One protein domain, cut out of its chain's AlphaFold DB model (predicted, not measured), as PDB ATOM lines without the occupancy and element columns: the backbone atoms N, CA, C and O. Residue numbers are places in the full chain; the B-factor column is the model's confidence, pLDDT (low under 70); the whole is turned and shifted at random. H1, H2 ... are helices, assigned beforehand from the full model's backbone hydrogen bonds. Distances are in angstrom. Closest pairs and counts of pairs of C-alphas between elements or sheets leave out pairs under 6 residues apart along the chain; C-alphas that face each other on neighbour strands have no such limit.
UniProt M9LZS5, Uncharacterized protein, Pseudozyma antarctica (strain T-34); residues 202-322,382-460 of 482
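Overview. This is residues 202 to 322 and 382 to 460 of the 482 residues of an uncharacterized protein of Pseudozyma antarctica (strain T-34) (UniProt M9LZS5). A rounded body of helices is built round the kinked helix H5, with the helical hairpin of H2 and H3 on one side and H9, H10 and H11 on the other. H4 folds back along H5 and H1 packs on H4 at one end of the long axis, while H6 and H8 lie towards the other end. The printed part has 200 residues with eleven named helices, H1 to H11 in chain order, and no named strand: all helix. It is compact, with a radius of gyration of the C-alphas of 17.2 A and spans of 51 by 38 by 32 A.

Arrangement. H5, residues 280 to 299, is the hub, touching 4 helices. With H4, residues 257 to 276, it forms a hairpin at a shallow tilt of 20 degrees, the C-alphas of Leu 275 and Gln 283 closest at 6.1 A. H1, residues 202 to 211, touches H4, closest at C-alphas 203 and 271, 4.5 A. Residues 293 to 299 of H5 touch H9, residues 402 to 417, at a steep tilt of 54 degrees, closest at C-alphas 298 and 407, 4.6 A. H11, residues 446 to 458, touches H9, closest at C-alphas 409 and 456, 4.7 A. H7, residues 383 to 387, touches H5, closest at C-alphas 386 and 295, 6.4 A. H8, residues 396 to 399, touches H10, residues 432 to 444, closest at C-alphas 399 and 440, 5.9 A. H6, residues 309 to 322, touches H8, closest at C-alphas 313 and 398, 6.2 A. H2, residues 214 to 231, and H3, residues 237 to 248, form a hairpin, closest at C-alphas 222 and 248, 5.8 A. H2 is close to H5 but not clearly touching, with C-alphas 223 and 296 closest at 7.8 A. Every O i to N i+4 pair is within hydrogen-bond range in H1, H3, H9 and H10; the counts are 12 of 14 in H2, 14 of 16 in H4 and H5, 9 of 10 in H6, 8 of 9 in H11 and 0 of 1 in H7, where 1 of 2 O i to N i+3 pairs is, and H8 is too short.

Along the chain. H5 is 26.5 A long, H2 25.2 A, H4 25.1 A, H9 22.5 A and H6 20.4 A. C-alpha 202 of H1 is at (2.483, -3.198, -58.719) and C-alpha 458 of H11 at (-29.363, -0.931, -36.410). H4 has a kink of 64 degrees near residue 270 and H5 one of 44 degrees near residue 293.

Size, cuts and confidence. The two C-alphas farthest apart, of Ser 202 and Arg 322, are 52.2 A apart. Residues 323 to 381 are not printed, with 22.3 A between C-alphas 322 and 382. The link H9 to H10 is long. Residues 231 to 236 stand free, and residues 233 to 237, 382 and 459 to 460 have pLDDT under 70.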
ATOM      1  N   SER A 202       3.938  -3.395 -58.733       97.25
ATOM      2  CA  SER A 202       2.483  -3.198 -58.719       97.25
ATOM      3  C   SER A 202       2.032  -2.415 -57.490       97.25
ATOM      4  O   SER A 202       1.277  -1.452 -57.621       97.25
ATOM      5  N   CYS A 203       2.539  -2.772 -56.307       97.62
ATOM      6  CA  CYS A 203       2.196  -2.081 -55.073       97.62
ATOM      7  C   CYS A 203       2.713  -0.641 -55.074       97.62
ATOM      8  O   CYS A 203       1.958   0.274 -54.769       97.62
ATOM      9  N   SER A 204       3.960  -0.409 -55.496       96.50
ATOM     10  CA  SER A 204       4.538   0.939 -55.599       96.50
ATOM     11  C   SER A 204       3.723   1.862 -56.518       96.50
ATOM     12  O   SER A 204       3.416   3.004 -56.160       96.50
ATOM     13  N   SER A 205       3.300   1.351 -57.680       96.62
ATOM     14  CA  SER A 205       2.450   2.089 -58.623       96.62
ATOM     15  C   SER A 205       1.082   2.430 -58.019       96.62
ATOM     16  O   SER A 205       0.623   3.577 -58.075       96.62
ATOM     17  N   PHE A 206       0.453   1.458 -57.353       97.31
ATOM     18  CA  PHE A 206      -0.810   1.681 -56.657       97.31
ATOM     19  C   PHE A 206      -0.668   2.687 -55.505       97.31
ATOM     20  O   PHE A 206      -1.472   3.609 -55.412       97.31
ATOM     21  N   LEU A 207       0.365   2.573 -54.666       95.62
ATOM     22  CA  LEU A 207       0.623   3.504 -53.562       95.62
ATOM     23  C   LEU A 207       0.874   4.933 -54.062       95.62
ATOM     24  O   LEU A 207       0.430   5.888 -53.430       95.62
ATOM     25  N   SER A 208       1.515   5.089 -55.223       94.56
ATOM     26  CA  SER A 208       1.683   6.394 -55.878       94.56
ATOM     27  C   SER A 208       0.339   6.995 -56.305       94.56
ATOM     28  O   SER A 208       0.089   8.186 -56.103       94.56
ATOM     29  N   THR A 209      -0.556   6.157 -56.835       95.00
ATOM     30  CA  THR A 209      -1.929   6.556 -57.183       95.00
ATOM     31  C   THR A 209      -2.724   6.922 -55.930       95.00
ATOM     32  O   THR A 209      -3.360   7.969 -55.887       95.00
ATOM     33  N   LEU A 210      -2.631   6.113 -54.872       94.06
ATOM     34  CA  LEU A 210      -3.307   6.355 -53.598       94.06
ATOM     35  C   LEU A 210      -2.851   7.670 -52.943       94.06
ATOM     36  O   LEU A 210      -3.670   8.399 -52.395       94.06
ATOM     37  N   ASN A 211      -1.561   8.003 -53.041       90.62
ATOM     38  CA  ASN A 211      -0.989   9.238 -52.494       90.62
ATOM     39  C   ASN A 211      -1.438  10.509 -53.241       90.62
ATOM     40  O   ASN A 211      -1.296  11.612 -52.718       90.62
ATOM     41  N   SER A 212      -1.958  10.368 -54.461       93.25
ATOM     42  CA  SER A 212      -2.494  11.470 -55.271       93.25
ATOM     43  C   SER A 212      -4.023  11.436 -55.387       93.25
ATOM     44  O   SER A 212      -4.605  12.208 -56.148       93.25
ATOM     45  N   ASP A 213      -4.686  10.567 -54.618       93.88
ATOM     46  CA  ASP A 213      -6.136  10.417 -54.647       93.88
ATOM     47  C   ASP A 213      -6.830  11.579 -53.922       93.88
ATOM     48  O   ASP A 213      -6.800  11.693 -52.695       93.88
ATOM     49  N   THR A 214      -7.507  12.433 -54.690       93.75
ATOM     50  CA  THR A 214      -8.207  13.609 -54.159       93.75
ATOM     51  C   THR A 214      -9.426  13.263 -53.301       93.75
ATOM     52  O   THR A 214      -9.817  14.065 -52.458       93.75
ATOM     53  N   GLN A 215     -10.053  12.099 -53.501       92.25
ATOM     54  CA  GLN A 215     -11.201  11.661 -52.699       92.25
ATOM     55  C   GLN A 215     -10.737  11.191 -51.316       92.25
ATOM     56  O   GLN A 215     -11.334  11.546 -50.301       92.25
ATOM     57  N   LEU A 216      -9.631  10.446 -51.263       91.56
ATOM     58  CA  LEU A 216      -9.022  10.035 -50.000       91.56
ATOM     59  C   LEU A 216      -8.426  11.228 -49.242       91.56
ATOM     60  O   LEU A 216      -8.536  11.310 -48.017       91.56
ATOM     61  N   ASP A 217      -7.828  12.170 -49.963       91.12
ATOM     62  CA  ASP A 217      -7.321  13.422 -49.406       91.12
ATOM     63  C   ASP A 217      -8.448  14.265 -48.784       91.12
ATOM     64  O   ASP A 217      -8.310  14.728 -47.650       91.12
ATOM     65  N   ALA A 218      -9.602  14.375 -49.454       90.69
ATOM     66  CA  ALA A 218     -10.787  15.036 -48.902       90.69
ATOM     67  C   ALA A 218     -11.260  14.391 -47.587       90.69
ATOM     68  O   ALA A 218     -11.607  15.107 -46.652       90.69
ATOM     69  N   CYS A 219     -11.192  13.061 -47.484       90.25
ATOM     70  CA  CYS A 219     -11.558  12.337 -46.267       90.25
ATOM     71  C   CYS A 219     -10.533  12.492 -45.126       90.25
ATOM     72  O   CYS A 219     -10.883  12.640 -43.953       90.25
ATOM     73  N   THR A 220      -9.240  12.444 -45.442       90.44
ATOM     74  CA  THR A 220      -8.176  12.382 -44.425       90.44
ATOM     75  C   THR A 220      -7.736  13.753 -43.915       90.44
ATOM     76  O   THR A 220      -7.304  13.860 -42.764       90.44
ATOM     77  N   LYS A 221      -7.877  14.821 -44.711       88.62
ATOM     78  CA  LYS A 221      -7.519  16.190 -44.304       88.62
ATOM     79  C   LYS A 221      -8.278  16.672 -43.058       88.62
ATOM     80  O   LYS A 221      -7.599  17.076 -42.106       88.62
ATOM     81  N   PRO A 222      -9.623  16.586 -42.986       89.44
ATOM     82  CA  PRO A 222     -10.368  16.983 -41.790       89.44
ATOM     83  C   PRO A 222      -9.996  16.136 -40.567       89.44
ATOM     84  O   PRO A 222      -9.866  16.656 -39.459       89.44
ATOM     85  N   LEU A 223      -9.733  14.840 -40.766       88.69
ATOM     86  CA  LEU A 223      -9.307  13.934 -39.699       88.69
ATOM     87  C   LEU A 223      -7.933  14.326 -39.130       88.69
ATOM     88  O   LEU A 223      -7.733  14.351 -37.912       88.69
ATOM     89  N   LEU A 224      -6.982  14.679 -39.998       88.00
ATOM     90  CA  LEU A 224      -5.657  15.139 -39.587       88.00
ATOM     91  C   LEU A 224      -5.731  16.495 -38.875       88.00
ATOM     92  O   LEU A 224      -5.022  16.712 -37.893       88.00
ATOM     93  N   GLN A 225      -6.606  17.393 -39.331       86.31
ATOM     94  CA  GLN A 225      -6.871  18.667 -38.662       86.31
ATOM     95  C   GLN A 225      -7.453  18.455 -37.259       86.31
ATOM     96  O   GLN A 225      -6.911  19.002 -36.297       86.31
ATOM     97  N   ALA A 226      -8.471  17.600 -37.120       86.25
ATOM     98  CA  ALA A 226      -9.043  17.228 -35.826       86.25
ATOM     99  C   ALA A 226      -7.981  16.638 -34.886       86.25
ATOM    100  O   ALA A 226      -7.891  17.025 -33.721       86.25
ATOM    101  N   THR A 227      -7.119  15.766 -35.413       86.06
ATOM    102  CA  THR A 227      -6.018  15.156 -34.655       86.06
ATOM    103  C   THR A 227      -5.017  16.202 -34.164       86.06
ATOM    104  O   THR A 227      -4.589  16.153 -33.011       86.06
ATOM    105  N   ARG A 228      -4.658  17.185 -35.002       84.94
ATOM    106  CA  ARG A 228      -3.751  18.278 -34.610       84.94
ATOM    107  C   ARG A 228      -4.352  19.133 -33.502       84.94
ATOM    108  O   ARG A 228      -3.665  19.374 -32.512       84.94
ATOM    109  N   ILE A 229      -5.620  19.526 -33.633       84.38
ATOM    110  CA  ILE A 229      -6.336  20.304 -32.609       84.38
ATOM    111  C   ILE A 229      -6.347  19.531 -31.292       84.38
ATOM    112  O   ILE A 229      -5.918  20.066 -30.270       84.38
ATOM    113  N   TYR A 230      -6.712  18.249 -31.343       80.44
ATOM    114  CA  TYR A 230      -6.713  17.367 -30.181       80.44
ATOM    115  C   TYR A 230      -5.329  17.267 -29.517       80.44
ATOM    116  O   TYR A 230      -5.213  17.372 -28.300       80.44
ATOM    117  N   SER A 231      -4.264  17.129 -30.313       81.00
ATOM    118  CA  SER A 231      -2.888  17.032 -29.803       81.00
ATOM    119  C   SER A 231      -2.342  18.342 -29.225       81.00
ATOM    120  O   SER A 231      -1.458  18.316 -28.374       81.00
ATOM    121  N   SER A 232      -2.851  19.489 -29.684       78.69
ATOM    122  CA  SER A 232      -2.290  20.803 -29.352       78.69
ATOM    123  C   SER A 232      -2.652  21.308 -27.952       78.69
ATOM    124  O   SER A 232      -2.103  22.319 -27.526       78.69
ATOM    125  N   ASN A 233      -3.522  20.594 -27.223       63.75
ATOM    126  CA  ASN A 233      -3.862  20.844 -25.815       63.75
ATOM    127  C   ASN A 233      -4.261  22.307 -25.503       63.75
ATOM    128  O   ASN A 233      -4.117  22.775 -24.374       63.75
ATOM    129  N   ALA A 234      -4.727  23.052 -26.511       57.84
ATOM    130  CA  ALA A 234      -5.050  24.463 -26.363       57.84
ATOM    131  C   ALA A 234      -6.297  24.624 -25.483       57.84
ATOM    132  O   ALA A 234      -7.308  23.956 -25.681       57.84
ATOM    133  N   THR A 235      -6.252  25.521 -24.506       56.81
ATOM    134  CA  THR A 235      -7.383  25.858 -23.622       56.81
ATOM    135  C   THR A 235      -8.600  26.416 -24.374       56.81
ATOM    136  O   THR A 235      -9.716  26.279 -23.885       56.81
ATOM    137  N   ASP A 236      -8.415  26.930 -25.595       58.12
ATOM    138  CA  ASP A 236      -9.489  27.358 -26.511       58.12
ATOM    139  C   ASP A 236     -10.095  26.193 -27.331       58.12
ATOM    140  O   ASP A 236     -10.863  26.400 -28.274       58.12
ATOM    141  N   SER A 237      -9.733  24.945 -27.009       68.88
ATOM    142  CA  SER A 237     -10.000  23.781 -27.862       68.88
ATOM    143  C   SER A 237     -11.446  23.319 -27.895       68.88
ATOM    144  O   SER A 237     -11.793  22.646 -28.854       68.88
ATOM    145  N   SER A 238     -12.308  23.624 -26.921       80.19
ATOM    146  CA  SER A 238     -13.633  22.981 -26.882       80.19
ATOM    147  C   SER A 238     -14.531  23.416 -28.045       80.19
ATOM    148  O   SER A 238     -15.061  22.566 -28.758       80.19
ATOM    149  N   THR A 239     -14.633  24.723 -28.301       84.50
ATOM    150  CA  THR A 239     -15.429  25.286 -29.403       84.50
ATOM    151  C   THR A 239     -14.808  24.983 -30.765       84.50
ATOM    152  O   THR A 239     -15.522  24.643 -31.708       84.50
ATOM    153  N   GLN A 240     -13.476  25.036 -30.872       87.94
ATOM    154  CA  GLN A 240     -12.756  24.661 -32.093       87.94
ATOM    155  C   GLN A 240     -12.899  23.167 -32.407       87.94
ATOM    156  O   GLN A 240     -13.092  22.794 -33.567       87.94
ATOM    157  N   LEU A 241     -12.844  22.310 -31.386       88.19
ATOM    158  CA  LEU A 241     -13.071  20.875 -31.510       88.19
ATOM    159  C   LEU A 241     -14.512  20.608 -31.942       88.19
ATOM    160  O   LEU A 241     -14.711  19.821 -32.857       88.19
ATOM    161  N   ASP A 242     -15.499  21.291 -31.362       89.69
ATOM    162  CA  ASP A 242     -16.905  21.145 -31.755       89.69
ATOM    163  C   ASP A 242     -17.149  21.565 -33.207       89.69
ATOM    164  O   ASP A 242     -17.811  20.837 -33.948       89.69
ATOM    165  N   SER A 243     -16.565  22.683 -33.651       91.06
ATOM    166  CA  SER A 243     -16.624  23.107 -35.056       91.06
ATOM    167  C   SER A 243     -15.975  22.075 -35.979       91.06
ATOM    168  O   SER A 243     -16.558  21.699 -36.990       91.06
ATOM    169  N   THR A 244     -14.796  21.568 -35.608       90.50
ATOM    170  CA  THR A 244     -14.052  20.593 -36.422       90.50
ATOM    171  C   THR A 244     -14.764  19.243 -36.480       90.50
ATOM    172  O   THR A 244     -14.812  18.617 -37.532       90.50
ATOM    173  N   LEU A 245     -15.351  18.787 -35.371       91.88
ATOM    174  CA  LEU A 245     -16.154  17.564 -35.322       91.88
ATOM    175  C   LEU A 245     -17.469  17.727 -36.085       91.88
ATOM    176  O   LEU A 245     -17.935  16.778 -36.706       91.88
ATOM    177  N   THR A 246     -18.072  18.915 -36.066       92.56
ATOM    178  CA  THR A 246     -19.275  19.201 -36.858       92.56
ATOM    179  C   THR A 246     -18.966  19.148 -38.348       92.56
ATOM    180  O   THR A 246     -19.697  18.498 -39.091       92.56
ATOM    181  N   GLU A 247     -17.858  19.759 -38.770       90.31
ATOM    182  CA  GLU A 247     -17.383  19.699 -40.150       90.31
ATOM    183  C   GLU A 247     -17.043  18.258 -40.549       90.31
ATOM    184  O   GLU A 247     -17.627  17.756 -41.505       90.31
ATOM    185  N   LEU A 248     -16.210  17.554 -39.768       91.25
ATOM    186  CA  LEU A 248     -15.792  16.163 -40.012       91.25
ATOM    187  C   LEU A 248     -16.982  15.195 -40.130       91.25
ATOM    188  O   LEU A 248     -16.956  14.266 -40.939       91.25
ATOM    189  N   CYS A 249     -18.012  15.403 -39.313       93.06
ATOM    190  CA  CYS A 249     -19.171  14.520 -39.216       93.06
ATOM    191  C   CYS A 249     -20.368  14.967 -40.054       93.06
ATOM    192  O   CYS A 249     -21.446  14.375 -39.941       93.06
ATOM    193  N   SER A 250     -20.200  15.999 -40.879       89.75
ATOM    194  CA  SER A 250     -21.154  16.317 -41.933       89.75
ATOM    195  C   SER A 250     -21.119  15.232 -43.021       89.75
ATOM    196  O   SER A 250     -20.118  14.539 -43.197       89.75
ATOM    197  N   ALA A 251     -22.231  15.036 -43.734       75.38
ATOM    198  CA  ALA A 251     -22.370  13.944 -44.705       75.38
ATOM    199  C   ALA A 251     -21.422  14.060 -45.920       75.38
ATOM    200  O   ALA A 251     -21.229  13.078 -46.633       75.38
ATOM    201  N   ASP A 252     -20.816  15.233 -46.130       72.69
ATOM    202  CA  ASP A 252     -20.118  15.602 -47.364       72.69
ATOM    203  C   ASP A 252     -18.584  15.620 -47.235       72.69
ATOM    204  O   ASP A 252     -17.888  16.132 -48.109       72.69
ATOM    205  N   THR A 253     -18.010  15.035 -46.181       75.50
ATOM    206  CA  THR A 253     -16.553  15.077 -45.932       75.50
ATOM    207  C   THR A 253     -15.707  14.191 -46.843       75.50
ATOM    208  O   THR A 253     -14.526  13.978 -46.587       75.50
ATOM    209  N   GLY A 254     -16.278  13.643 -47.915       74.38
ATOM    210  CA  GLY A 254     -15.554  12.797 -48.868       74.38
ATOM    211  C   GLY A 254     -15.169  11.413 -48.328       74.38
ATOM    212  O   GLY A 254     -14.633  10.600 -49.077       74.38
ATOM    213  N   CYS A 255     -15.482  11.095 -47.067       87.50
ATOM    214  CA  CYS A 255     -15.286   9.772 -46.467       87.50
ATOM    215  C   CYS A 255     -16.386   8.775 -46.870       87.50
ATOM    216  O   CYS A 255     -17.024   8.156 -46.014       87.50
ATOM    217  N   ASP A 256     -16.621   8.604 -48.172       90.25
ATOM    218  CA  ASP A 256     -17.578   7.610 -48.658       90.25
ATOM    219  C   ASP A 256     -17.038   6.186 -48.382       90.25
ATOM    220  O   ASP A 256     -15.949   5.825 -48.856       90.25
ATOM    221  N   PRO A 257     -17.781   5.339 -47.648       89.81
ATOM    222  CA  PRO A 257     -17.332   3.991 -47.310       89.81
ATOM    223  C   PRO A 257     -17.138   3.094 -48.542       89.81
ATOM    224  O   PRO A 257     -16.328   2.169 -48.499       89.81
ATOM    225  N   ASN A 258     -17.842   3.350 -49.647       92.31
ATOM    226  CA  ASN A 258     -17.681   2.622 -50.905       92.31
ATOM    227  C   ASN A 258     -16.368   2.990 -51.601       92.31
ATOM    228  O   ASN A 258     -15.727   2.105 -52.165       92.31
ATOM    229  N   ILE A 259     -15.937   4.256 -51.529       93.00
ATOM    230  CA  ILE A 259     -14.633   4.685 -52.063       93.00
ATOM    231  C   ILE A 259     -13.514   4.006 -51.273       93.00
ATOM    232  O   ILE A 259     -12.640   3.376 -51.868       93.00
ATOM    233  N   ILE A 260     -13.572   4.050 -49.937       93.62
ATOM    234  CA  ILE A 260     -12.579   3.380 -49.081       93.62
ATOM    235  C   ILE A 260     -12.568   1.871 -49.331       93.62
ATOM    236  O   ILE A 260     -11.498   1.284 -49.467       93.62
ATOM    237  N   ARG A 261     -13.741   1.239 -49.467       94.38
ATOM    238  CA  ARG A 261     -13.848  -0.180 -49.826       94.38
ATOM    239  C   ARG A 261     -13.165  -0.480 -51.156       94.38
ATOM    240  O   ARG A 261     -12.346  -1.390 -51.217       94.38
ATOM    241  N   ALA A 262     -13.468   0.290 -52.199       95.56
ATOM    242  CA  ALA A 262     -12.860   0.106 -53.511       95.56
ATOM    243  C   ALA A 262     -11.331   0.256 -53.446       95.56
ATOM    244  O   ALA A 262     -10.611  -0.524 -54.068       95.56
ATOM    245  N   ARG A 263     -10.820   1.208 -52.655       95.94
ATOM    246  CA  ARG A 263      -9.377   1.383 -52.436       95.94
ATOM    247  C   ARG A 263      -8.759   0.249 -51.632       95.94
ATOM    248  O   ARG A 263      -7.658  -0.160 -51.971       95.94
ATOM    249  N   LEU A 264      -9.443  -0.293 -50.628       96.38
ATOM    250  CA  LEU A 264      -8.988  -1.476 -49.889       96.38
ATOM    251  C   LEU A 264      -8.915  -2.713 -50.784       96.38
ATOM    252  O   LEU A 264      -7.929  -3.447 -50.718       96.38
ATOM    253  N   ASP A 265      -9.914  -2.913 -51.645       96.31
ATOM    254  CA  ASP A 265      -9.928  -4.006 -52.618       96.31
ATOM    255  C   ASP A 265      -8.767  -3.845 -53.616       96.31
ATOM    256  O   ASP A 265      -8.009  -4.785 -53.852       96.31
ATOM    257  N   GLN A 266      -8.550  -2.639 -54.151       97.12
ATOM    258  CA  GLN A 266      -7.411  -2.352 -55.031       97.12
ATOM    259  C   GLN A 266      -6.063  -2.509 -54.316       97.12
ATOM    260  O   GLN A 266      -5.133  -3.062 -54.904       97.12
ATOM    261  N   PHE A 267      -5.953  -2.073 -53.059       97.62
ATOM    262  CA  PHE A 267      -4.752  -2.254 -52.245       97.62
ATOM    263  C   PHE A 267      -4.441  -3.741 -52.117       97.62
ATOM    264  O   PHE A 267      -3.325  -4.164 -52.411       97.62
ATOM    265  N   TRP A 268      -5.436  -4.546 -51.735       96.00
ATOM    266  CA  TRP A 268      -5.281  -5.988 -51.609       96.00
ATOM    267  C   TRP A 268      -4.777  -6.619 -52.905       96.00
ATOM    268  O   TRP A 268      -3.792  -7.345 -52.861       96.00
ATOM    269  N   GLN A 269      -5.385  -6.301 -54.049       97.12
ATOM    270  CA  GLN A 269      -4.997  -6.901 -55.329       97.12
ATOM    271  C   GLN A 269      -3.588  -6.493 -55.782       97.12
ATOM    272  O   GLN A 269      -2.842  -7.328 -56.289       97.12
ATOM    273  N   ASN A 270      -3.198  -5.229 -55.593       98.38
ATOM    274  CA  ASN A 270      -1.915  -4.716 -56.089       98.38
ATOM    275  C   ASN A 270      -0.736  -4.975 -55.138       98.38
ATOM    276  O   ASN A 270       0.402  -5.062 -55.600       98.38
ATOM    277  N   CYS A 271      -1.003  -5.109 -53.837       97.88
ATOM    278  CA  CYS A 271      -0.001  -5.295 -52.783       97.88
ATOM    279  C   CYS A 271      -0.074  -6.677 -52.108       97.88
ATOM    280  O   CYS A 271       0.526  -6.874 -51.050       97.88
ATOM    281  N   HIS A 272      -0.799  -7.645 -52.684       96.62
ATOM    282  CA  HIS A 272      -1.022  -8.958 -52.066       96.62
ATOM    283  C   HIS A 272       0.286  -9.662 -51.677       96.62
ATOM    284  O   HIS A 272       0.425 -10.145 -50.554       96.62
ATOM    285  N   THR A 273       1.265  -9.689 -52.584       96.50
ATOM    286  CA  THR A 273       2.563 -10.346 -52.368       96.50
ATOM    287  C   THR A 273       3.349  -9.709 -51.221       96.50
ATOM    288  O   THR A 273       3.946 -10.420 -50.410       96.50
ATOM    289  N   ASP A 274       3.318  -8.379 -51.109       97.31
ATOM    290  CA  ASP A 274       3.977  -7.635 -50.031       97.31
ATOM    291  C   ASP A 274       3.296  -7.879 -48.675       97.31
ATOM    292  O   ASP A 274       3.969  -8.068 -47.657       97.31
ATOM    293  N   LEU A 275       1.959  -7.950 -48.663       95.69
ATOM    294  CA  LEU A 275       1.174  -8.294 -47.474       95.69
ATOM    295  C   LEU A 275       1.439  -9.736 -47.013       95.69
ATOM    296  O   LEU A 275       1.615  -9.966 -45.814       95.69
ATOM    297  N   GLN A 276       1.532 -10.695 -47.941       94.88
ATOM    298  CA  GLN A 276       1.891 -12.089 -47.642       94.88
ATOM    299  C   GLN A 276       3.316 -12.217 -47.096       94.88
ATOM    300  O   GLN A 276       3.565 -12.991 -46.170       94.88
ATOM    301  N   SER A 277       4.235 -11.412 -47.626       95.44
ATOM    302  CA  SER A 277       5.629 -11.344 -47.184       95.44
ATOM    303  C   SER A 277       5.797 -10.613 -45.847       95.44
ATOM    304  O   SER A 277       6.915 -10.486 -45.351       95.44
ATOM    305  N   LYS A 278       4.691 -10.158 -45.237       93.69
ATOM    306  CA  LYS A 278       4.652  -9.421 -43.969       93.69
ATOM    307  C   LYS A 278       5.530  -8.175 -43.989       93.69
ATOM    308  O   LYS A 278       6.210  -7.864 -43.011       93.69
ATOM    309  N   ASN A 279       5.516  -7.457 -45.111       94.31
ATOM    310  CA  ASN A 279       6.162  -6.159 -45.181       94.31
ATOM    311  C   ASN A 279       5.437  -5.195 -44.228       94.31
ATOM    312  O   ASN A 279       4.310  -4.776 -44.490       94.31
ATOM    313  N   THR A 280       6.086  -4.853 -43.116       92.31
ATOM    314  CA  THR A 280       5.481  -4.073 -42.027       92.31
ATOM    315  C   THR A 280       5.058  -2.673 -42.465       92.31
ATOM    316  O   THR A 280       4.075  -2.147 -41.952       92.31
ATOM    317  N   GLN A 281       5.744  -2.077 -43.445       92.38
ATOM    318  CA  GLN A 281       5.395  -0.754 -43.964       92.38
ATOM    319  C   GLN A 281       4.107  -0.813 -44.790       92.38
ATOM    320  O   GLN A 281       3.208   0.001 -44.587       92.38
ATOM    321  N   VAL A 282       3.978  -1.815 -45.662       94.94
ATOM    322  CA  VAL A 282       2.758  -2.035 -46.454       94.94
ATOM    323  C   VAL A 282       1.586  -2.432 -45.556       94.94
ATOM    324  O   VAL A 282       0.481  -1.929 -45.744       94.94
ATOM    325  N   GLN A 283       1.823  -3.273 -44.545       94.50
ATOM    326  CA  GLN A 283       0.806  -3.625 -43.551       94.50
ATOM    327  C   GLN A 283       0.324  -2.397 -42.776       94.50
ATOM    328  O   GLN A 283      -0.878  -2.190 -42.674       94.50
ATOM    329  N   ALA A 284       1.227  -1.531 -42.309       92.19
ATOM    330  CA  ALA A 284       0.837  -0.300 -41.628       92.19
ATOM    331  C   ALA A 284       0.008   0.628 -42.533       92.19
ATOM    332  O   ALA A 284      -0.950   1.248 -42.075       92.19
ATOM    333  N   MET A 285       0.335   0.729 -43.824       93.56
ATOM    334  CA  MET A 285      -0.469   1.499 -44.784       93.56
ATOM    335  C   MET A 285      -1.860   0.893 -44.992       93.56
ATOM    336  O   MET A 285      -2.850   1.626 -44.991       93.56
ATOM    337  N   TYR A 286      -1.941  -0.433 -45.121       95.62
ATOM    338  CA  TYR A 286      -3.207  -1.154 -45.231       95.62
ATOM    339  C   TYR A 286      -4.072  -0.966 -43.979       95.62
ATOM    340  O   TYR A 286      -5.251  -0.642 -44.094       95.62
ATOM    341  N   ASP A 287      -3.477  -1.077 -42.789       94.38
ATOM    342  CA  ASP A 287      -4.149  -0.866 -41.504       94.38
ATOM    343  C   ASP A 287      -4.709   0.544 -41.387       94.38
ATOM    344  O   ASP A 287      -5.876   0.717 -41.037       94.38
ATOM    345  N   ASN A 288      -3.903   1.553 -41.724       92.88
ATOM    346  CA  ASN A 288      -4.341   2.945 -41.701       92.88
ATOM    347  C   ASN A 288      -5.532   3.168 -42.634       92.88
ATOM    348  O   ASN A 288      -6.512   3.767 -42.202       92.88
ATOM    349  N   LEU A 289      -5.489   2.649 -43.867       94.81
ATOM    350  CA  LEU A 289      -6.600   2.754 -44.817       94.81
ATOM    351  C   LEU A 289      -7.852   2.018 -44.312       94.81
ATOM    352  O   LEU A 289      -8.963   2.544 -44.401       94.81
ATOM    353  N   TYR A 290      -7.676   0.824 -43.745       95.94
ATOM    354  CA  TYR A 290      -8.760  -0.002 -43.208       95.94
ATOM    355  C   TYR A 290      -9.456   0.671 -42.021       95.94
ATOM    356  O   TYR A 290     -10.671   0.580 -41.853       95.94
ATOM    357  N   MET A 291      -8.693   1.401 -41.216       94.31
ATOM    358  CA  MET A 291      -9.170   2.080 -40.020       94.31
ATOM    359  C   MET A 291      -9.992   3.340 -40.283       94.31
ATOM    360  O   MET A 291     -10.765   3.724 -39.408       94.31
ATOM    361  N   ILE A 292      -9.859   3.985 -41.447       93.12
ATOM    362  CA  ILE A 292     -10.474   5.299 -41.708       93.12
ATOM    363  C   ILE A 292     -11.981   5.268 -41.453       93.12
ATOM    364  O   ILE A 292     -12.502   6.061 -40.673       93.12
ATOM    365  N   THR A 293     -12.687   4.326 -42.077       94.31
ATOM    366  CA  THR A 293     -14.154   4.261 -41.992       94.31
ATOM    367  C   THR A 293     -14.658   4.006 -40.566       94.31
ATOM    368  O   THR A 293     -15.495   4.776 -40.085       94.31
ATOM    369  N   PRO A 294     -14.210   2.957 -39.844       95.50
ATOM    370  CA  PRO A 294     -14.675   2.738 -38.479       95.50
ATOM    371  C   PRO A 294     -14.220   3.839 -37.513       95.50
ATOM    372  O   PRO A 294     -14.971   4.152 -36.589       95.50
ATOM    373  N   LEU A 295     -13.062   4.472 -37.737       94.44
ATOM    374  CA  LEU A 295     -12.584   5.584 -36.915       94.44
ATOM    375  C   LEU A 295     -13.444   6.840 -37.101       94.44
ATOM    376  O   LEU A 295     -13.881   7.413 -36.109       94.44
ATOM    377  N   VAL A 296     -13.758   7.233 -38.338       93.69
ATOM    378  CA  VAL A 296     -14.655   8.371 -38.613       93.69
ATOM    379  C   VAL A 296     -16.027   8.125 -37.985       93.69
ATOM    380  O   VAL A 296     -16.526   8.973 -37.249       93.69
ATOM    381  N   ASN A 297     -16.595   6.928 -38.156       94.38
ATOM    382  CA  ASN A 297     -17.863   6.559 -37.515       94.38
ATOM    383  C   ASN A 297     -17.792   6.625 -35.980       94.38
ATOM    384  O   ASN A 297     -18.751   7.044 -35.335       94.38
ATOM    385  N   SER A 298     -16.657   6.237 -35.400       95.31
ATOM    386  CA  SER A 298     -16.416   6.281 -33.955       95.31
ATOM    387  C   SER A 298     -16.279   7.711 -33.432       95.31
ATOM    388  O   SER A 298     -16.838   8.035 -32.386       95.31
ATOM    389  N   ILE A 299     -15.579   8.580 -34.162       93.88
ATOM    390  CA  ILE A 299     -15.426  10.004 -33.830       93.88
ATOM    391  C   ILE A 299     -16.774  10.723 -33.932       93.88
ATOM    392  O   ILE A 299     -17.113  11.527 -33.066       93.88
ATOM    393  N   CYS A 300     -17.562  10.387 -34.952       95.25
ATOM    394  CA  CYS A 300     -18.879  10.962 -35.196       95.25
ATOM    395  C   CYS A 300     -20.003  10.334 -34.372       95.25
ATOM    396  O   CYS A 300     -21.146  10.793 -34.438       95.25
ATOM    397  N   ALA A 301     -19.701   9.308 -33.575       95.81
ATOM    398  CA  ALA A 301     -20.660   8.738 -32.651       95.81
ATOM    399  C   ALA A 301     -21.039   9.770 -31.586       95.81
ATOM    400  O   ALA A 301     -20.178  10.371 -30.939       95.81
ATOM    401  N   LYS A 302     -22.346   9.933 -31.384       95.50
ATOM    402  CA  LYS A 302     -22.914  10.783 -30.340       95.50
ATOM    403  C   LYS A 302     -23.642   9.942 -29.304       95.50
ATOM    404  O   LYS A 302     -24.267   8.933 -29.645       95.50
ATOM    405  N   ASP A 303     -23.556  10.344 -28.046       94.19
ATOM    406  CA  ASP A 303     -24.297   9.709 -26.962       94.19
ATOM    407  C   ASP A 303     -25.770  10.170 -26.916       94.19
ATOM    408  O   ASP A 303     -26.286  10.812 -27.834       94.19
ATOM    409  N   LYS A 304     -26.491   9.795 -25.852       94.00
ATOM    410  CA  LYS A 304     -27.903  10.173 -25.650       94.00
ATOM    411  C   LYS A 304     -28.128  11.678 -25.493       94.00
ATOM    412  O   LYS A 304     -29.247  12.119 -25.737       94.00
ATOM    413  N   ASN A 305     -27.106  12.432 -25.105       94.75
ATOM    414  CA  ASN A 305     -27.167  13.879 -24.925       94.75
ATOM    415  C   ASN A 305     -26.786  14.630 -26.209       94.75
ATOM    416  O   ASN A 305     -26.710  15.852 -26.197       94.75
ATOM    417  N   ALA A 306     -26.566  13.907 -27.314       93.50
ATOM    418  CA  ALA A 306     -26.036  14.431 -28.569       93.50
ATOM    419  C   ALA A 306     -24.593  14.975 -28.471       93.50
ATOM    420  O   ALA A 306     -24.131  15.647 -29.399       93.50
ATOM    421  N   ASP A 307     -23.860  14.617 -27.412       93.31
ATOM    422  CA  ASP A 307     -22.440  14.924 -27.263       93.31
ATOM    423  C   ASP A 307     -21.581  13.907 -28.015       93.31
ATOM    424  O   ASP A 307     -21.869  12.707 -28.030       93.31
ATOM    425  N   TYR A 308     -20.497  14.378 -28.638       94.75
ATOM    426  CA  TYR A 308     -19.535  13.499 -29.299       94.75
ATOM    427  C   TYR A 308     -18.857  12.578 -28.290       94.75
ATOM    428  O   TYR A 308     -18.281  13.025 -27.295       94.75
ATOM    429  N   CYS A 309     -18.829  11.288 -28.601       95.69
ATOM    430  CA  CYS A 309     -18.272  10.281 -27.713       95.69
ATOM    431  C   CYS A 309     -16.794  10.486 -27.394       95.69
ATOM    432  O   CYS A 309     -16.360  10.181 -26.282       95.69
ATOM    433  N   LEU A 310     -16.042  11.074 -28.327       92.62
ATOM    434  CA  LEU A 310     -14.667  11.505 -28.095       92.62
ATOM    435  C   LEU A 310     -14.558  12.457 -26.888       92.62
ATOM    436  O   LEU A 310     -13.683  12.272 -26.041       92.62
ATOM    437  N   LYS A 311     -15.469  13.434 -26.765       91.19
ATOM    438  CA  LYS A 311     -15.502  14.393 -25.644       91.19
ATOM    439  C   LYS A 311     -15.885  13.698 -24.342       91.19
ATOM    440  O   LYS A 311     -15.220  13.895 -23.325       91.19
ATOM    441  N   THR A 312     -16.909  12.847 -24.378       91.88
ATOM    442  CA  THR A 312     -17.388  12.102 -23.203       91.88
ATOM    443  C   THR A 312     -16.291  11.203 -22.623       91.88
ATOM    444  O   THR A 312     -16.072  11.196 -21.411       91.88
ATOM    445  N   ILE A 313     -15.541  10.496 -23.477       92.44
ATOM    446  CA  ILE A 313     -14.418   9.646 -23.052       92.44
ATOM    447  C   ILE A 313     -13.267  10.487 -22.508       92.44
ATOM    448  O   ILE A 313     -12.756  10.178 -21.433       92.44
ATOM    449  N   ALA A 314     -12.884  11.562 -23.202       89.62
ATOM    450  CA  ALA A 314     -11.811  12.444 -22.750       89.62
ATOM    451  C   ALA A 314     -12.110  13.040 -21.360       89.62
ATOM    452  O   ALA A 314     -11.257  13.009 -20.472       89.62
ATOM    453  N   LYS A 315     -13.349  13.494 -21.134       89.31
ATOM    454  CA  LYS A 315     -13.815  14.006 -19.836       89.31
ATOM    455  C   LYS A 315     -13.800  12.933 -18.747       89.31
ATOM    456  O   LYS A 315     -13.334  13.181 -17.632       89.31
ATOM    457  N   ALA A 316     -14.277  11.728 -19.055       89.31
ATOM    458  CA  ALA A 316     -14.264  10.608 -18.116       89.31
ATOM    459  C   ALA A 316     -12.833  10.160 -17.759       89.31
ATOM    460  O   ALA A 316     -12.558   9.833 -16.600       89.31
ATOM    461  N   ALA A 317     -11.908  10.197 -18.720       86.62
ATOM    462  CA  ALA A 317     -10.498   9.889 -18.503       86.62
ATOM    463  C   ALA A 317      -9.816  10.940 -17.617       86.62
ATOM    464  O   ALA A 317      -9.180  10.580 -16.625       86.62
ATOM    465  N   ALA A 318     -10.034  12.230 -17.895       86.31
ATOM    466  CA  ALA A 318      -9.530  13.328 -17.067       86.31
ATOM    467  C   ALA A 318     -10.080  13.274 -15.628       86.31
ATOM    468  O   ALA A 318      -9.349  13.509 -14.666       86.31
ATOM    469  N   SER A 319     -11.350  12.897 -15.464       87.19
ATOM    470  CA  SER A 319     -11.973  12.730 -14.142       87.19
ATOM    471  C   SER A 319     -11.369  11.554 -13.367       87.19
ATOM    472  O   SER A 319     -11.148  11.650 -12.161       87.19
ATOM    473  N   SER A 320     -11.053  10.456 -14.059       82.38
ATOM    474  CA  SER A 320     -10.496   9.245 -13.441       82.38
ATOM    475  C   SER A 320      -9.079   9.458 -12.899       82.38
ATOM    476  O   SER A 320      -8.713   8.860 -11.890       82.38
ATOM    477  N   GLN A 321      -8.288  10.340 -13.515       77.88
ATOM    478  CA  GLN A 321      -6.937  10.655 -13.038       77.88
ATOM    479  C   GLN A 321      -6.919  11.457 -11.738       77.88
ATOM    480  O   GLN A 321      -6.047  11.237 -10.900       77.88
ATOM    481  N   ARG A 322      -7.890  12.357 -11.536       77.12
ATOM    482  CA  ARG A 322      -7.956  13.170 -10.311       77.12
ATOM    483  C   ARG A 322      -8.166  12.307  -9.069       77.12
ATOM    484  O   ARG A 322      -7.533  12.554  -8.052       77.12
ATOM    485  N   ASN A 382       1.043   3.715 -29.711       64.69
ATOM    486  CA  ASN A 382      -0.156   3.613 -28.894       64.69
ATOM    487  C   ASN A 382      -1.258   2.896 -29.687       64.69
ATOM    488  O   ASN A 382      -2.112   3.513 -30.319       64.69
ATOM    489  N   THR A 383      -1.260   1.567 -29.619       78.44
ATOM    490  CA  THR A 383      -2.155   0.680 -30.381       78.44
ATOM    491  C   THR A 383      -3.642   0.958 -30.146       78.44
ATOM    492  O   THR A 383      -4.478   0.574 -30.950       78.44
ATOM    493  N   ASN A 384      -3.993   1.663 -29.067       88.31
ATOM    494  CA  ASN A 384      -5.379   1.981 -28.724       88.31
ATOM    495  C   ASN A 384      -5.900   3.281 -29.357       88.31
ATOM    496  O   ASN A 384      -7.061   3.621 -29.136       88.31
ATOM    497  N   ALA A 385      -5.094   4.017 -30.133       88.44
ATOM    498  CA  ALA A 385      -5.549   5.240 -30.807       88.44
ATOM    499  C   ALA A 385      -6.756   4.977 -31.731       88.44
ATOM    500  O   ALA A 385      -7.679   5.788 -31.785       88.44
ATOM    501  N   ALA A 386      -6.793   3.795 -32.358       90.88
ATOM    502  CA  ALA A 386      -7.942   3.266 -33.095       90.88
ATOM    503  C   ALA A 386      -9.257   3.382 -32.313       90.88
ATOM    504  O   ALA A 386     -10.283   3.832 -32.810       90.88
ATOM    505  N   PHE A 387      -9.212   3.014 -31.038       94.75
ATOM    506  CA  PHE A 387     -10.379   2.911 -30.175       94.75
ATOM    507  C   PHE A 387     -10.530   4.150 -29.291       94.75
ATOM    508  O   PHE A 387     -11.021   4.046 -28.172       94.75
ATOM    509  N   LEU A 388     -10.072   5.316 -29.765       92.88
ATOM    510  CA  LEU A 388     -10.079   6.583 -29.023       92.88
ATOM    511  C   LEU A 388      -9.473   6.427 -27.619       92.88
ATOM    512  O   LEU A 388     -10.004   6.933 -26.631       92.88
ATOM    513  N   PHE A 389      -8.360   5.690 -27.548       92.38
ATOM    514  CA  PHE A 389      -7.600   5.381 -26.334       92.38
ATOM    515  C   PHE A 389      -8.321   4.497 -25.309       92.38
ATOM    516  O   PHE A 389      -7.793   4.283 -24.215       92.38
ATOM    517  N   ILE A 390      -9.474   3.917 -25.654       94.56
ATOM    518  CA  ILE A 390     -10.096   2.871 -24.842       94.56
ATOM    519  C   ILE A 390      -9.179   1.643 -24.833       94.56
ATOM    520  O   ILE A 390      -8.695   1.187 -25.867       94.56
ATOM    521  N   SER A 391      -8.963   1.089 -23.648       95.31
ATOM    522  CA  SER A 391      -8.164  -0.110 -23.404       95.31
ATOM    523  C   SER A 391      -8.942  -1.124 -22.564       95.31
ATOM    524  O   SER A 391      -9.918  -0.789 -21.891       95.31
ATOM    525  N   SER A 392      -8.472  -2.372 -22.522       96.06
ATOM    526  CA  SER A 392      -9.008  -3.409 -21.626       96.06
ATOM    527  C   SER A 392      -8.855  -3.077 -20.130       96.06
ATOM    528  O   SER A 392      -9.587  -3.617 -19.301       96.06
ATOM    529  N   SER A 393      -7.928  -2.177 -19.788       94.88
ATOM    530  CA  SER A 393      -7.674  -1.672 -18.434       94.88
ATOM    531  C   SER A 393      -8.391  -0.356 -18.116       94.88
ATOM    532  O   SER A 393      -8.205   0.190 -17.029       94.88
ATOM    533  N   SER A 394      -9.191   0.178 -19.043       94.44
ATOM    534  CA  SER A 394      -9.912   1.431 -18.822       94.44
ATOM    535  C   SER A 394     -10.899   1.306 -17.651       94.44
ATOM    536  O   SER A 394     -11.514   0.248 -17.483       94.44
ATOM    537  N   PRO A 395     -11.101   2.371 -16.849       94.94
ATOM    538  CA  PRO A 395     -12.087   2.384 -15.771       94.94
ATOM    539  C   PRO A 395     -13.478   1.961 -16.252       94.94
ATOM    540  O   PRO A 395     -13.875   2.285 -17.375       94.94
ATOM    541  N   LYS A 396     -14.267   1.309 -15.384       95.56
ATOM    542  CA  LYS A 396     -15.637   0.866 -15.715       95.56
ATOM    543  C   LYS A 396     -16.526   1.994 -16.248       95.56
ATOM    544  O   LYS A 396     -17.350   1.742 -17.120       95.56
ATOM    545  N   SER A 397     -16.341   3.226 -15.767       94.38
ATOM    546  CA  SER A 397     -17.065   4.414 -16.248       94.38
ATOM    547  C   SER A 397     -16.841   4.693 -17.737       94.38
ATOM    548  O   SER A 397     -17.756   5.156 -18.408       94.38
ATOM    549  N   ILE A 398     -15.655   4.374 -18.266       95.69
ATOM    550  CA  ILE A 398     -15.311   4.495 -19.686       95.69
ATOM    551  C   ILE A 398     -15.687   3.207 -20.415       95.69
ATOM    552  O   ILE A 398     -16.441   3.241 -21.387       95.69
ATOM    553  N   LEU A 399     -15.212   2.059 -19.924       96.38
ATOM    554  CA  LEU A 399     -15.337   0.766 -20.598       96.38
ATOM    555  C   LEU A 399     -16.800   0.326 -20.765       96.38
ATOM    556  O   LEU A 399     -17.168  -0.199 -21.812       96.38
ATOM    557  N   CYS A 400     -17.648   0.591 -19.769       97.06
ATOM    558  CA  CYS A 400     -19.071   0.246 -19.792       97.06
ATOM    559  C   CYS A 400     -19.970   1.378 -20.306       97.06
ATOM    560  O   CYS A 400     -21.196   1.257 -20.249       97.06
ATOM    561  N   SER A 401     -19.393   2.480 -20.793       96.25
ATOM    562  CA  SER A 401     -20.167   3.602 -21.322       96.25
ATOM    563  C   SER A 401     -20.870   3.246 -22.634       96.25
ATOM    564  O   SER A 401     -20.427   2.389 -23.403       96.25
ATOM    565  N   GLN A 402     -21.946   3.975 -22.939       96.38
ATOM    566  CA  GLN A 402     -22.588   3.909 -24.252       96.38
ATOM    567  C   GLN A 402     -21.618   4.293 -25.379       96.38
ATOM    568  O   GLN A 402     -21.703   3.746 -26.473       96.38
ATOM    569  N   CYS A 403     -20.671   5.192 -25.118       97.06
ATOM    570  CA  CYS A 403     -19.693   5.595 -26.118       97.06
ATOM    571  C   CYS A 403     -18.750   4.469 -26.517       97.06
ATOM    572  O   CYS A 403     -18.557   4.240 -27.707       97.06
ATOM    573  N   THR A 404     -18.266   3.684 -25.556       97.06
ATOM    574  CA  THR A 404     -17.498   2.472 -25.867       97.06
ATOM    575  C   THR A 404     -18.328   1.480 -26.681       97.06
ATOM    576  O   THR A 404     -17.809   0.888 -27.624       97.06
ATOM    577  N   GLN A 405     -19.630   1.338 -26.395       96.69
ATOM    578  CA  GLN A 405     -20.511   0.508 -27.227       96.69
ATOM    579  C   GLN A 405     -20.607   1.033 -28.665       96.69
ATOM    580  O   GLN A 405     -20.509   0.250 -29.603       96.69
ATOM    581  N   LEU A 406     -20.788   2.340 -28.867       96.62
ATOM    582  CA  LEU A 406     -20.910   2.933 -30.204       96.62
ATOM    583  C   LEU A 406     -19.606   2.835 -31.010       96.62
ATOM    584  O   LEU A 406     -19.646   2.531 -32.205       96.62
ATOM    585  N   ILE A 407     -18.461   3.023 -30.355       96.31
ATOM    586  CA  ILE A 407     -17.133   2.876 -30.965       96.31
ATOM    587  C   ILE A 407     -16.916   1.422 -31.385       96.31
ATOM    588  O   ILE A 407     -16.721   1.142 -32.565       96.31
ATOM    589  N   LEU A 408     -17.057   0.465 -30.462       96.62
ATOM    590  CA  LEU A 408     -16.907  -0.957 -30.789       96.62
ATOM    591  C   LEU A 408     -17.917  -1.411 -31.854       96.62
ATOM    592  O   LEU A 408     -17.565  -2.185 -32.742       96.62
ATOM    593  N   ALA A 409     -19.156  -0.909 -31.815       96.38
ATOM    594  CA  ALA A 409     -20.169  -1.229 -32.816       96.38
ATOM    595  C   ALA A 409     -19.777  -0.724 -34.210       96.38
ATOM    596  O   ALA A 409     -20.069  -1.408 -35.189       96.38
ATOM    597  N   SER A 410     -19.109   0.429 -34.305       95.75
ATOM    598  CA  SER A 410     -18.623   0.988 -35.572       95.75
ATOM    599  C   SER A 410     -17.568   0.087 -36.213       95.75
ATOM    600  O   SER A 410     -17.669  -0.219 -37.403       95.75
ATOM    601  N   TYR A 411     -16.624  -0.417 -35.415       95.75
ATOM    602  CA  TYR A 411     -15.614  -1.378 -35.864       95.75
ATOM    603  C   TYR A 411     -16.224  -2.725 -36.260       95.75
ATOM    604  O   TYR A 411     -16.017  -3.181 -37.382       95.75
ATOM    605  N   ILE A 412     -17.060  -3.317 -35.400       94.75
ATOM    606  CA  ILE A 412     -17.727  -4.598 -35.690       94.75
ATOM    607  C   ILE A 412     -18.573  -4.484 -36.962       94.75
ATOM    608  O   ILE A 412     -18.527  -5.358 -37.825       94.75
ATOM    609  N   LYS A 413     -19.341  -3.399 -37.119       93.62
ATOM    610  CA  LYS A 413     -20.145  -3.162 -38.326       93.62
ATOM    611  C   LYS A 413     -19.259  -3.133 -39.568       93.62
ATOM    612  O   LYS A 413     -19.586  -3.792 -40.555       93.62
ATOM    613  N   PHE A 414     -18.156  -2.395 -39.524       94.50
ATOM    614  CA  PHE A 414     -17.233  -2.306 -40.647       94.50
ATOM    615  C   PHE A 414     -16.636  -3.674 -40.999       94.50
ATOM    616  O   PHE A 414     -16.767  -4.112 -42.141       94.50
ATOM    617  N   GLU A 415     -16.126  -4.408 -40.013       93.62
ATOM    618  CA  GLU A 415     -15.538  -5.744 -40.185       93.62
ATOM    619  C   GLU A 415     -16.528  -6.776 -40.728       93.62
ATOM    620  O   GLU A 415     -16.161  -7.614 -41.550       93.62
ATOM    621  N   THR A 416     -17.808  -6.697 -40.342       92.94
ATOM    622  CA  THR A 416     -18.847  -7.570 -40.923       92.94
ATOM    623  C   THR A 416     -19.121  -7.278 -42.396       92.94
ATOM    624  O   THR A 416     -19.659  -8.133 -43.098       92.94
ATOM    625  N   SER A 417     -18.791  -6.075 -42.874       92.44
ATOM    626  CA  SER A 417     -18.990  -5.677 -44.270       92.44
ATOM    627  C   SER A 417     -17.741  -5.877 -45.127       92.44
ATOM    628  O   SER A 417     -17.857  -6.249 -46.296       92.44
ATOM    629  N   ILE A 418     -16.561  -5.642 -44.557       93.06
ATOM    630  CA  ILE A 418     -15.256  -5.717 -45.214       93.06
ATOM    631  C   ILE A 418     -14.331  -6.484 -44.263       93.06
ATOM    632  O   ILE A 418     -13.713  -5.871 -43.391       93.06
ATOM    633  N   PRO A 419     -14.252  -7.820 -44.374       93.00
ATOM    634  CA  PRO A 419     -13.361  -8.612 -43.540       93.00
ATOM    635  C   PRO A 419     -11.907  -8.173 -43.725       93.00
ATOM    636  O   PRO A 419     -11.454  -7.955 -44.847       93.00
ATOM    637  N   TYR A 420     -11.171  -8.057 -42.626       94.12
ATOM    638  CA  TYR A 420      -9.761  -7.696 -42.669       94.12
ATOM    639  C   TYR A 420      -8.930  -8.848 -43.258       94.12
ATOM    640  O   TYR A 420      -8.815  -9.918 -42.653       94.12
ATOM    641  N   ALA A 421      -8.369  -8.638 -44.452       90.69
ATOM    642  CA  ALA A 421      -7.919  -9.722 -45.327       90.69
ATOM    643  C   ALA A 421      -6.748 -10.554 -44.771       90.69
ATOM    644  O   ALA A 421      -6.692 -11.760 -45.004       90.69
ATOM    645  N   ILE A 422      -5.840  -9.945 -43.997       91.06
ATOM    646  CA  ILE A 422      -4.693 -10.646 -43.384       91.06
ATOM    647  C   ILE A 422      -4.970 -11.164 -41.961       91.06
ATOM    648  O   ILE A 422      -4.102 -11.772 -41.335       91.06
ATOM    649  N   GLY A 423      -6.195 -10.983 -41.456       91.38
ATOM    650  CA  GLY A 423      -6.633 -11.426 -40.129       91.38
ATOM    651  C   GLY A 423      -6.225 -10.474 -38.997       91.38
ATOM    652  O   GLY A 423      -5.057 -10.132 -38.846       91.38
ATOM    653  N   LEU A 424      -7.195 -10.058 -38.170       88.56
ATOM    654  CA  LEU A 424      -7.059  -8.942 -37.211       88.56
ATOM    655  C   LEU A 424      -5.874  -9.070 -36.241       88.56
ATOM    656  O   LEU A 424      -5.322  -8.072 -35.800       88.56
ATOM    657  N   ARG A 425      -5.458 -10.301 -35.921       87.62
ATOM    658  CA  ARG A 425      -4.337 -10.573 -35.003       87.62
ATOM    659  C   ARG A 425      -2.972 -10.180 -35.570       87.62
ATOM    660  O   ARG A 425      -2.010 -10.137 -34.813       87.62
ATOM    661  N   THR A 426      -2.875  -9.973 -36.883       90.31
ATOM    662  CA  THR A 426      -1.634  -9.543 -37.543       90.31
ATOM    663  C   THR A 426      -1.465  -8.027 -37.533       90.31
ATOM    664  O   THR A 426      -0.339  -7.556 -37.658       90.31
ATOM    665  N   SER A 427      -2.550  -7.278 -37.313       91.50
ATOM    666  CA  SER A 427      -2.512  -5.829 -37.157       91.50
ATOM    667  C   SER A 427      -2.137  -5.461 -35.728       91.50
ATOM    668  O   SER A 427      -2.844  -5.812 -34.781       91.50
ATOM    669  N   GLU A 428      -1.067  -4.691 -35.555       90.00
ATOM    670  CA  GLU A 428      -0.725  -4.134 -34.243       90.00
ATOM    671  C   GLU A 428      -1.757  -3.098 -33.772       90.00
ATOM    672  O   GLU A 428      -1.984  -2.952 -32.572       90.00
ATOM    673  N   ILE A 429      -2.406  -2.405 -34.713       90.56
ATOM    674  CA  ILE A 429      -3.365  -1.328 -34.444       90.56
ATOM    675  C   ILE A 429      -4.745  -1.895 -34.077       90.56
ATOM    676  O   ILE A 429      -5.405  -1.379 -33.178       90.56
ATOM    677  N   LEU A 430      -5.189  -2.967 -34.741       92.56
ATOM    678  CA  LEU A 430      -6.520  -3.549 -34.524       92.56
ATOM    679  C   LEU A 430      -6.536  -4.677 -33.486       92.56
ATOM    680  O   LEU A 430      -7.595  -4.969 -32.927       92.56
ATOM    681  N   ALA A 431      -5.387  -5.287 -33.169       92.12
ATOM    682  CA  ALA A 431      -5.294  -6.356 -32.169       92.12
ATOM    683  C   ALA A 431      -5.987  -6.054 -30.818       92.12
ATOM    684  O   ALA A 431      -6.653  -6.962 -30.294       92.12
ATOM    685  N   PRO A 432      -5.919  -4.823 -30.256       93.06
ATOM    686  CA  PRO A 432      -6.555  -4.508 -28.975       93.06
ATOM    687  C   PRO A 432      -8.076  -4.680 -28.950       93.06
ATOM    688  O   PRO A 432      -8.647  -4.842 -27.870       93.06
ATOM    689  N   GLN A 433      -8.749  -4.687 -30.103       93.44
ATOM    690  CA  GLN A 433     -10.208  -4.786 -30.185       93.44
ATOM    691  C   GLN A 433     -10.756  -5.983 -29.395       93.44
ATOM    692  O   GLN A 433     -11.713  -5.855 -28.626       93.44
ATOM    693  N   SER A 434     -10.130  -7.152 -29.560       93.31
ATOM    694  CA  SER A 434     -10.590  -8.383 -28.915       93.31
ATOM    695  C   SER A 434     -10.419  -8.342 -27.394       93.31
ATOM    696  O   SER A 434     -11.263  -8.869 -26.665       93.31
ATOM    697  N   ASP A 435      -9.381  -7.663 -26.909       95.00
ATOM    698  CA  ASP A 435      -9.111  -7.505 -25.482       95.00
ATOM    699  C   ASP A 435     -10.061  -6.489 -24.849       95.00
ATOM    700  O   ASP A 435     -10.588  -6.742 -23.763       95.00
ATOM    701  N   ILE A 436     -10.358  -5.385 -25.544       95.44
ATOM    702  CA  ILE A 436     -11.362  -4.401 -25.115       95.44
ATOM    703  C   ILE A 436     -12.736  -5.073 -25.021       95.44
ATOM    704  O   ILE A 436     -13.414  -4.947 -24.002       95.44
ATOM    705  N   TYR A 437     -13.135  -5.842 -26.038       95.62
ATOM    706  CA  TYR A 437     -14.417  -6.551 -26.036       95.62
ATOM    707  C   TYR A 437     -14.516  -7.582 -24.900       95.62
ATOM    708  O   TYR A 437     -15.528  -7.631 -24.197       95.62
ATOM    709  N   LYS A 438     -13.468  -8.387 -24.676       96.19
ATOM    710  CA  LYS A 438     -13.422  -9.359 -23.568       96.19
ATOM    711  C   LYS A 438     -13.506  -8.670 -22.208       96.19
ATOM    712  O   LYS A 438     -14.285  -9.105 -21.359       96.19
ATOM    713  N   ALA A 439     -12.748  -7.592 -22.015       97.19
ATOM    714  CA  ALA A 439     -12.774  -6.817 -20.783       97.19
ATOM    715  C   ALA A 439     -14.155  -6.195 -20.544       97.19
ATOM    716  O   ALA A 439     -14.706  -6.349 -19.456       97.19
ATOM    717  N   ALA A 440     -14.759  -5.579 -21.564       96.81
ATOM    718  CA  ALA A 440     -16.093  -4.996 -21.465       96.81
ATOM    719  C   ALA A 440     -17.152  -6.062 -21.149       96.81
ATOM    720  O   ALA A 440     -17.944  -5.893 -20.226       96.81
ATOM    721  N   LYS A 441     -17.121  -7.217 -21.822       96.56
ATOM    722  CA  LYS A 441     -18.015  -8.342 -21.507       96.56
ATOM    723  C   LYS A 441     -17.862  -8.804 -20.056       96.56
ATOM    724  O   LYS A 441     -18.862  -9.028 -19.378       96.56
ATOM    725  N   SER A 442     -16.626  -8.940 -19.578       97.75
ATOM    726  CA  SER A 442     -16.343  -9.398 -18.215       97.75
ATOM    727  C   SER A 442     -16.737  -8.379 -17.145       97.75
ATOM    728  O   SER A 442     -17.181  -8.775 -16.072       97.75
ATOM    729  N   GLN A 443     -16.539  -7.083 -17.395       97.56
ATOM    730  CA  GLN A 443     -16.724  -6.034 -16.388       97.56
ATOM    731  C   GLN A 443     -18.119  -5.396 -16.406       97.56
ATOM    732  O   GLN A 443     -18.572  -4.926 -15.360       97.56
ATOM    733  N   CYS A 444     -18.777  -5.377 -17.567       97.69
ATOM    734  CA  CYS A 444     -20.064  -4.714 -17.803       97.69
ATOM    735  C   CYS A 444     -21.239  -5.701 -17.921       97.69
ATOM    736  O   CYS A 444     -22.394  -5.283 -17.907       97.69
ATOM    737  N   GLY A 445     -20.960  -7.004 -18.031       96.94
ATOM    738  CA  GLY A 445     -21.968  -8.061 -18.099       96.94
ATOM    739  C   GLY A 445     -22.552  -8.302 -19.497       96.94
ATOM    740  O   GLY A 445     -22.192  -7.664 -20.487       96.94
ATOM    741  N   ASN A 446     -23.474  -9.266 -19.583       96.12
ATOM    742  CA  ASN A 446     -24.052  -9.711 -20.858       96.12
ATOM    743  C   ASN A 446     -24.923  -8.644 -21.536       96.12
ATOM    744  O   ASN A 446     -24.967  -8.596 -22.765       96.12
ATOM    745  N   ASP A 447     -25.569  -7.767 -20.763       95.50
ATOM    746  CA  ASP A 447     -26.424  -6.704 -21.305       95.50
ATOM    747  C   ASP A 447     -25.641  -5.740 -22.201       95.50
ATOM    748  O   ASP A 447     -26.149  -5.307 -23.236       95.50
ATOM    749  N   PHE A 448     -24.374  -5.474 -21.865       95.56
ATOM    750  CA  PHE A 448     -23.474  -4.682 -22.701       95.56
ATOM    751  C   PHE A 448     -23.300  -5.310 -24.092       95.56
ATOM    752  O   PHE A 448     -23.425  -4.629 -25.109       95.56
ATOM    753  N   VAL A 449     -23.062  -6.623 -24.157       94.50
ATOM    754  CA  VAL A 449     -22.847  -7.356 -25.419       94.50
ATOM    755  C   VAL A 449     -24.122  -7.425 -26.261       94.50
ATOM    756  O   VAL A 449     -24.067  -7.311 -27.490       94.50
ATOM    757  N   VAL A 450     -25.278  -7.592 -25.616       94.88
ATOM    758  CA  VAL A 450     -26.583  -7.580 -26.293       94.88
ATOM    759  C   VAL A 450     -26.848  -6.207 -26.911       94.88
ATOM    760  O   VAL A 450     -27.217  -6.121 -28.085       94.88
ATOM    761  N   GLN A 451     -26.602  -5.128 -26.162       94.75
ATOM    762  CA  GLN A 451     -26.740  -3.761 -26.669       94.75
ATOM    763  C   GLN A 451     -25.777  -3.499 -27.827       94.75
ATOM    764  O   GLN A 451     -26.220  -3.039 -28.880       94.75
ATOM    765  N   LEU A 452     -24.508  -3.888 -27.687       94.50
ATOM    766  CA  LEU A 452     -23.493  -3.762 -28.733       94.50
ATOM    767  C   LEU A 452     -23.914  -4.452 -30.037       94.50
ATOM    768  O   LEU A 452     -23.867  -3.850 -31.108       94.50
ATOM    769  N   SER A 453     -24.391  -5.694 -29.937       91.69
ATOM    770  CA  SER A 453     -24.883  -6.464 -31.088       91.69
ATOM    771  C   SER A 453     -26.099  -5.801 -31.736       91.69
ATOM    772  O   SER A 453     -26.266  -5.830 -32.951       91.69
ATOM    773  N   SER A 454     -26.960  -5.163 -30.937       93.12
ATOM    774  CA  SER A 454     -28.106  -4.424 -31.468       93.12
ATOM    775  C   SER A 454     -27.692  -3.134 -32.190       93.12
ATOM    776  O   SER A 454     -28.311  -2.769 -33.190       93.12
ATOM    777  N   LEU A 455     -26.636  -2.458 -31.725       92.12
ATOM    778  CA  LEU A 455     -26.124  -1.220 -32.316       92.12
ATOM    779  C   LEU A 455     -25.435  -1.474 -33.659       92.12
ATOM    780  O   LEU A 455     -25.697  -0.748 -34.622       92.12
ATOM    781  N   SER A 456     -24.627  -2.535 -33.759       86.56
ATOM    782  CA  SER A 456     -23.944  -2.894 -35.011       86.56
ATOM    783  C   SER A 456     -24.933  -3.220 -36.139       86.56
ATOM    784  O   SER A 456     -24.683  -2.890 -37.299       86.56
ATOM    785  N   LEU A 457     -26.102  -3.777 -35.799       84.12
ATOM    786  CA  LEU A 457     -27.159  -4.118 -36.756       84.12
ATOM    787  C   LEU A 457     -28.068  -2.931 -37.126       84.12
ATOM    788  O   LEU A 457     -28.454  -2.793 -38.289       84.12
ATOM    789  N   ARG A 458     -28.412  -2.047 -36.177       78.12
ATOM    790  CA  ARG A 458     -29.363  -0.931 -36.410       78.12
ATOM    791  C   ARG A 458     -28.837   0.148 -37.350       78.12
ATOM    792  O   ARG A 458     -29.617   0.829 -38.014       78.12
ATOM    793  N   SER A 459     -27.523   0.294 -37.454       58.09
ATOM    794  CA  SER A 459     -26.900   1.354 -38.247       58.09
ATOM    795  C   SER A 459     -27.060   1.167 -39.777       58.09
ATOM    796  O   SER A 459     -26.649   2.033 -40.545       58.09
ATOM    797  N   LYS A 460     -27.676   0.070 -40.256       49.97
ATOM    798  CA  LYS A 460     -28.098  -0.080 -41.668       49.97
ATOM    799  C   LYS A 460     -29.403   0.649 -42.011       49.97
ATOM    800  O   LYS A 460     -29.668   0.855 -43.186       49.97
TER     801      LYS A 460